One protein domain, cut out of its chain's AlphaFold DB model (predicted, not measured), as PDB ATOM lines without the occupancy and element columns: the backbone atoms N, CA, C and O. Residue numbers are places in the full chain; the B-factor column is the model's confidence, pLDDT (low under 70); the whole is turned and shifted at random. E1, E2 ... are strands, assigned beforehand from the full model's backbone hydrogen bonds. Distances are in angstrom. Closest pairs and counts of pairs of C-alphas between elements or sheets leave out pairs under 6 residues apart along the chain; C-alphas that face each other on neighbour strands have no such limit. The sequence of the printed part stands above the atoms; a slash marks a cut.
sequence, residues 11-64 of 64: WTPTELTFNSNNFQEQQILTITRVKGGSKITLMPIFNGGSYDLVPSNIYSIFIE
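Overview. This is residues 11 to 64 of the 64 residues of the protein "Hypothetical protein" of Rotaria sp. Silwood1 (UniProt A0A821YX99). This is a loose rod with little regular structure: E1 beside E4 in one half, E3 beside E5 in the other, with long loops between. E2 lies across a gap from E3. The printed part has 54 residues, with strands E1 to E5 in chain order and no named helix; the class is all strand, with 17 residues in named elements. The radius of gyration of the C-alphas is 12.9 A, and the spans are 40 by 19 by 14 A.

Arrangement. E1, residues 15 to 18, and E4, residues 45 to 48, are parallel neighbours at 16 degrees; N 16 and O 45, 2.9 A apart, are within hydrogen-bond range. E2, residues 30 to 32, pairs with no named strand, but residues 11 to 12 pair antiparallel with its residues 30 to 31. E3, residues 40 to 42, runs on into E4 across 2 residues at 20 degrees. E3 and E5, residues 61 to 63, are antiparallel neighbours at 153 degrees; N 61 and O 42 are 2.8 A apart.

Along the chain. E1 spans 10.1 A from C-alpha 15 at (146.627, 156.149, 135.627), and E4 9.6 A. E5 ends at C-alpha 63, (159.243, 163.816, 125.602).

Size, cuts and confidence. The C-alphas farthest apart, Gly 36 and Tyr 51, are 40.4 A apart. The printed part has no cut. The links E1 to E2 and E4 to E5 are long. Residues 49 to 56 and 58 have pLDDT under 70.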
ATOM      1  N   TRP A  11     149.416 156.634 125.573       87.25
ATOM      2  CA  TRP A  11     150.068 155.972 126.695       87.25
ATOM      3  C   TRP A  11     149.122 155.019 127.411       87.25
ATOM      4  O   TRP A  11     147.902 155.179 127.372       87.25
ATOM      5  N   THR A  12     149.704 154.011 128.052       89.06
ATOM      6  CA  THR A  12     148.975 153.034 128.859       89.06
ATOM      7  C   THR A  12     149.834 152.545 130.033       89.06
ATOM      8  O   THR A  12     151.027 152.294 129.835       89.06
ATOM      9  N   PRO A  13     149.265 152.399 131.243       89.56
ATOM     10  CA  PRO A  13     147.906 152.805 131.620       89.56
ATOM     11  C   PRO A  13     147.765 154.337 131.697       89.56
ATOM     12  O   PRO A  13     148.756 155.065 131.753       89.56
ATOM     13  N   THR A  14     146.533 154.849 131.675       82.19
ATOM     14  CA  THR A  14     146.263 156.296 131.811       82.19
ATOM     15  C   THR A  14     146.460 156.808 133.238       82.19
ATOM     16  O   THR A  14     146.644 158.006 133.444       82.19
ATOM     17  N   GLU A  15     146.444 155.894 134.205       83.88
ATOM     18  CA  GLU A  15     146.627 156.149 135.627       83.88
ATOM     19  C   GLU A  15     147.464 155.039 136.270       83.88
ATOM     20  O   GLU A  15     147.428 153.883 135.845       83.88
ATOM     21  N   LEU A  16     148.219 155.395 137.303       85.81
ATOM     22  CA  LEU A  16     149.019 154.478 138.104       85.81
ATOM     23  C   LEU A  16     148.487 154.486 139.530       85.81
ATOM     24  O   LEU A  16     148.384 155.553 140.132       85.81
ATOM     25  N   THR A  17     148.159 153.308 140.069       84.38
ATOM     26  CA  THR A  17     147.578 153.190 141.411       84.38
ATOM     27  C   THR A  17     148.545 152.529 142.390       84.38
ATOM     28  O   THR A  17     149.002 151.420 142.128       84.38
ATOM     29  N   PHE A  18     148.796 153.166 143.535       82.25
ATOM     30  CA  PHE A  18     149.671 152.678 144.604       82.25
ATOM     31  C   PHE A  18     148.888 152.514 145.915       82.25
ATOM     32  O   PHE A  18     148.365 153.475 146.480       82.25
ATOM     33  N   ASN A  19     148.828 151.292 146.432       82.12
ATOM     34  CA  ASN A  19     148.143 150.897 147.661       82.12
ATOM     35  C   ASN A  19     149.045 149.993 148.520       82.12
ATOM     36  O   ASN A  19     150.162 149.663 148.129       82.12
ATOM     37  N   SER A  20     148.565 149.567 149.694       84.56
ATOM     38  CA  SER A  20     149.340 148.734 150.631       84.56
ATOM     39  C   SER A  20     149.868 147.429 150.030       84.56
ATOM     40  O   SER A  20     150.839 146.883 150.545       84.56
ATOM     41  N   ASN A  21     149.237 146.930 148.967       86.50
ATOM     42  CA  ASN A  21     149.575 145.655 148.351       86.50
ATOM     43  C   ASN A  21     150.605 145.809 147.224       86.50
ATOM     44  O   ASN A  21     151.387 144.891 147.031       86.50
ATOM     45  N   ASN A  22     150.639 146.947 146.515       85.00
ATOM     46  CA  ASN A  22     151.503 147.141 145.340       85.00
ATOM     47  C   ASN A  22     152.488 148.322 145.456       85.00
ATOM     48  O   ASN A  22     153.166 148.660 144.490       85.00
ATOM     49  N   PHE A  23     152.598 148.954 146.629       83.50
ATOM     50  CA  PHE A  23     153.470 150.118 146.839       83.50
ATOM     51  C   PHE A  23     154.948 149.849 146.511       83.50
ATOM     52  O   PHE A  23     155.654 150.743 146.058       83.50
ATOM     53  N   GLN A  24     155.413 148.621 146.744       84.81
ATOM     54  CA  GLN A  24     156.792 148.197 146.475       84.81
ATOM     55  C   GLN A  24     156.958 147.568 145.082       84.81
ATOM     56  O   GLN A  24     158.049 147.124 144.728       84.81
ATOM     57  N   GLU A  25     155.885 147.488 144.294       89.88
ATOM     58  CA  GLU A  25     155.904 146.861 142.977       89.88
ATOM     59  C   GLU A  25     156.213 147.890 141.891       89.88
ATOM     60  O   GLU A  25     155.632 148.978 141.842       89.88
ATOM     61  N   GLN A  26     157.097 147.518 140.964       89.62
ATOM     62  CA  GLN A  26     157.380 148.336 139.792       89.62
ATOM     63  C   GLN A  26     156.118 148.503 138.941       89.62
ATOM     64  O   GLN A  26     155.505 147.524 138.518       89.62
ATOM     65  N   GLN A  27     155.794 149.751 138.614       86.25
ATOM     66  CA  GLN A  27     154.742 150.087 137.662       86.25
ATOM     67  C   GLN A  27     155.357 150.483 136.314       86.25
ATOM     68  O   GLN A  27     156.369 151.186 136.270       86.25
ATOM     69  N   ILE A  28     154.760 150.033 135.207       90.00
ATOM     70  CA  ILE A  28     155.264 150.289 133.850       90.00
ATOM     71  C   ILE A  28     154.278 151.188 133.106       90.00
ATOM     72  O   ILE A  28     153.130 150.812 132.883       90.00
ATOM     73  N   LEU A  29     154.757 152.357 132.678       88.25
ATOM     74  CA  LEU A  29     154.048 153.259 131.779       88.25
ATOM     75  C   LEU A  29     154.621 153.109 130.368       88.25
ATOM     76  O   LEU A  29     155.793 153.394 130.129       88.25
ATOM     77  N   THR A  30     153.790 152.670 129.429       91.31
ATOM     78  CA  THR A  30     154.164 152.528 128.019       91.31
ATOM     79  C   THR A  30     153.700 153.751 127.252       91.31
ATOM     80  O   THR A  30     152.516 154.077 127.277       91.31
ATOM     81  N   ILE A  31     154.616 154.405 126.541       88.44
ATOM     82  CA  ILE A  31     154.346 155.624 125.779       88.44
ATOM     83  C   ILE A  31     154.658 155.371 124.303       88.44
ATOM     84  O   ILE A  31     155.729 154.876 123.963       88.44
ATOM     85  N   THR A  32     153.721 155.728 123.429       87.38
ATOM     86  CA  THR A  32     153.843 155.628 121.973       87.38
ATOM     87  C   THR A  32     153.669 157.011 121.358       87.38
ATOM     88  O   THR A  32     152.701 157.707 121.658       87.38
ATOM     89  N   ARG A  33     154.604 157.408 120.488       84.88
ATOM     90  CA  ARG A  33     154.535 158.670 119.739       84.88
ATOM     91  C   ARG A  33     155.133 158.537 118.343       84.88
ATOM     92  O   ARG A  33     155.889 157.602 118.070       84.88
ATOM     93  N   VAL A  34     154.878 159.535 117.501       84.94
ATOM     94  CA  VAL A  34     155.535 159.696 116.196       84.94
ATOM     95  C   VAL A  34     156.965 160.221 116.379       84.94
ATOM     96  O   VAL A  34     157.232 161.131 117.166       84.94
ATOM     97  N   LYS A  35     157.924 159.639 115.653       82.06
ATOM     98  CA  LYS A  35     159.320 160.100 115.663       82.06
ATOM     99  C   LYS A  35     159.416 161.503 115.055       82.06
ATOM    100  O   LYS A  35     158.961 161.705 113.936       82.06
ATOM    101  N   GLY A  36     160.074 162.430 115.754       80.00
ATOM    102  CA  GLY A  36     160.199 163.822 115.305       80.00
ATOM    103  C   GLY A  36     158.926 164.653 115.494       80.00
ATOM    104  O   GLY A  36     158.841 165.740 114.931       80.00
ATOM    105  N   GLY A  37     157.960 164.136 116.261       78.88
ATOM    106  CA  GLY A  37     156.799 164.891 116.718       78.88
ATOM    107  C   GLY A  37     157.176 166.063 117.625       78.88
ATOM    108  O   GLY A  37     158.320 166.171 118.086       78.88
ATOM    109  N   SER A  38     156.218 166.947 117.884       82.75
ATOM    110  CA  SER A  38     156.432 168.125 118.724       82.75
ATOM    111  C   SER A  38     156.801 167.728 120.154       82.75
ATOM    112  O   SER A  38     156.404 166.677 120.666       82.75
ATOM    113  N   LYS A  39     157.541 168.606 120.841       85.50
ATOM    114  CA  LYS A  39     157.827 168.424 122.267       85.50
ATOM    115  C   LYS A  39     156.520 168.402 123.051       85.50
ATOM    116  O   LYS A  39     155.690 169.297 122.895       85.50
ATOM    117  N   ILE A  40     156.367 167.416 123.927       85.00
ATOM    118  CA  ILE A  40     155.164 167.251 124.744       85.00
ATOM    119  C   ILE A  40     155.532 166.940 126.192       85.00
ATOM    120  O   ILE A  40     156.529 166.275 126.477       85.00
ATOM    121  N   THR A  41     154.717 167.452 127.114       85.06
ATOM    122  CA  THR A  41     154.794 167.126 128.540       85.06
ATOM    123  C   THR A  41     153.642 166.191 128.873       85.06
ATOM    124  O   THR A  41     152.480 166.569 128.739       85.06
ATOM    125  N   LEU A  42     153.964 164.972 129.294       83.44
ATOM    126  CA  LEU A  42     152.989 164.017 129.805       83.44
ATOM    127  C   LEU A  42     152.889 164.168 131.325       83.44
ATOM    128  O   LEU A  42     153.905 164.183 132.018       83.44
ATOM    129  N   MET A  43     151.665 164.253 131.845       83.12
ATOM    130  CA  MET A  43     151.382 164.318 133.282       83.12
ATOM    131  C   MET A  43     150.557 163.086 133.670       83.12
ATOM    132  O   MET A  43     149.328 163.133 133.576       83.12
ATOM    133  N   PRO A  44     151.196 161.961 134.040       76.94
ATOM    134  CA  PRO A  44     150.466 160.772 134.458       76.94
ATOM    135  C   PRO A  44     149.637 161.055 135.713       76.94
ATOM    136  O   PRO A  44     150.038 161.839 136.577       76.94
ATOM    137  N   ILE A  45     148.480 160.407 135.820       81.25
ATOM    138  CA  ILE A  45     147.665 160.463 137.033       81.25
ATOM    139  C   ILE A  45     148.204 159.407 137.994       81.25
ATOM    140  O   ILE A  45     148.246 158.223 137.659       81.25
ATOM    141  N   PHE A  46     148.620 159.835 139.182       80.19
ATOM    142  CA  PHE A  46     149.089 158.949 140.241       80.19
ATOM    143  C   PHE A  46     148.035 158.912 141.347       80.19
ATOM    144  O   PHE A  46     147.811 159.902 142.040       80.19
ATOM    145  N   ASN A  47     147.387 157.766 141.511       77.31
ATOM    146  CA  ASN A  47     146.413 157.520 142.563       77.31
ATOM    147  C   ASN A  47     147.099 156.709 143.656       77.31
ATOM    148  O   ASN A  47     147.315 155.514 143.500       77.31
ATOM    149  N   GLY A  48     147.485 157.301 144.773       71.50
ATOM    150  CA  GLY A  48     148.132 156.494 145.794       71.50
ATOM    151  C   GLY A  48     148.435 157.229 147.067       71.50
ATOM    152  O   GLY A  48     148.356 158.446 147.109       71.50
ATOM    153  N   GLY A  49     148.775 156.442 148.085       59.16
ATOM    154  CA  GLY A  49     148.937 156.906 149.452       59.16
ATOM    155  C   GLY A  49     147.593 156.907 150.165       59.16
ATOM    156  O   GLY A  49     146.757 157.769 149.932       59.16
ATOM    157  N   SER A  50     147.410 156.002 151.128       58.09
ATOM    158  CA  SER A  50     146.327 156.086 152.130       58.09
ATOM    159  C   SER A  50     146.299 157.415 152.912       58.09
ATOM    160  O   SER A  50     145.484 157.555 153.819       58.09
ATOM    161  N   TYR A  51     147.198 158.353 152.597       55.91
ATOM    162  CA  TYR A  51     147.502 159.540 153.368       55.91
ATOM    163  C   TYR A  51     147.502 160.841 152.544       55.91
ATOM    164  O   TYR A  51     147.112 161.833 153.135       55.91
ATOM    165  N   ASP A  52     147.824 160.870 151.233       58.34
ATOM    166  CA  ASP A  52     147.820 162.115 150.429       58.34
ATOM    167  C   ASP A  52     147.772 161.879 148.907       58.34
ATOM    168  O   ASP A  52     148.406 160.959 148.400       58.34
ATOM    169  N   LEU A  53     147.085 162.759 148.162       62.16
ATOM    170  CA  LEU A  53     147.155 162.808 146.694       62.16
ATOM    171  C   LEU A  53     148.577 163.167 146.249       62.16
ATOM    172  O   LEU A  53     149.091 164.216 146.634       62.16
ATOM    173  N   VAL A  54     149.184 162.353 145.382       65.19
ATOM    174  CA  VAL A  54     150.473 162.677 144.756       65.19
ATOM    175  C   VAL A  54     150.228 163.622 143.570       65.19
ATOM    176  O   VAL A  54     149.608 163.210 142.585       65.19
ATOM    177  N   PRO A  55     150.693 164.884 143.612       66.88
ATOM    178  CA  PRO A  55     150.451 165.831 142.529       66.88
ATOM    179  C   PRO A  55     151.153 165.397 141.234       66.88
ATOM    180  O   PRO A  55     152.371 165.202 141.198       66.88
ATOM    181  N   SER A  56     150.399 165.288 140.137       67.56
ATOM    182  CA  SER A  56     150.914 164.848 138.827       67.56
ATOM    183  C   SER A  56     151.942 165.802 138.209       67.56
ATOM    184  O   SER A  56     152.754 165.396 137.381       67.56
ATOM    185  N   ASN A  57     151.953 167.068 138.634       70.06
ATOM    186  CA  ASN A  57     152.910 168.080 138.189       70.06
ATOM    187  C   ASN A  57     154.324 167.908 138.767       70.06
ATOM    188  O   ASN A  57     155.244 168.543 138.264       70.06
ATOM    189  N   ILE A  58     154.511 167.070 139.792       68.50
ATOM    190  CA  ILE A  58     155.837 166.790 140.374       68.50
ATOM    191  C   ILE A  58     156.596 165.742 139.543       68.50
ATOM    192  O   ILE A  58     157.824 165.739 139.520       68.50
ATOM    193  N   TYR A  59     155.872 164.886 138.814       75.00
ATOM    194  CA  TYR A  59     156.428 163.752 138.067       75.00
ATOM    195  C   TYR A  59     156.085 163.816 136.574       75.00
ATOM    196  O   TYR A  59     155.770 162.805 135.943       75.00
ATOM    197  N   SER A  60     156.127 165.020 136.001       82.69
ATOM    198  CA  SER A  60     155.923 165.212 134.567       82.69
ATOM    199  C   SER A  60     157.037 164.558 133.750       82.69
ATOM    200  O   SER A  60     158.218 164.698 134.070       82.69
ATOM    201  N   ILE A  61     156.665 163.906 132.653       84.00
ATOM    202  CA  ILE A  61     157.593 163.274 131.716       84.00
ATOM    203  C   ILE A  61     157.724 164.178 130.492       84.00
ATOM    204  O   ILE A  61     156.747 164.423 129.780       84.00
ATOM    205  N   PHE A  62     158.938 164.667 130.244       85.38
ATOM    206  CA  PHE A  62     159.265 165.451 129.054       85.38
ATOM    207  C   PHE A  62     159.677 164.523 127.917       85.38
ATOM    208  O   PHE A  62     160.567 163.689 128.081       85.38
ATOM    209  N   ILE A  63     159.023 164.669 126.766       82.88
ATOM    210  CA  ILE A  63     159.243 163.816 125.602       82.88
ATOM    211  C   ILE A  63     159.681 164.705 124.436       82.88
ATOM    212  O   ILE A  63     158.900 165.530 123.950       82.88
ATOM    213  N   GLU A  64     160.937 164.535 124.008       78.25
ATOM    214  CA  GLU A  64     161.579 165.298 122.925       78.25
ATOM    215  C   GLU A  64     161.583 164.568 121.596       78.25
ATOM    216  O   GLU A  64     161.861 163.347 121.531       78.25
TER     217      GLU A  64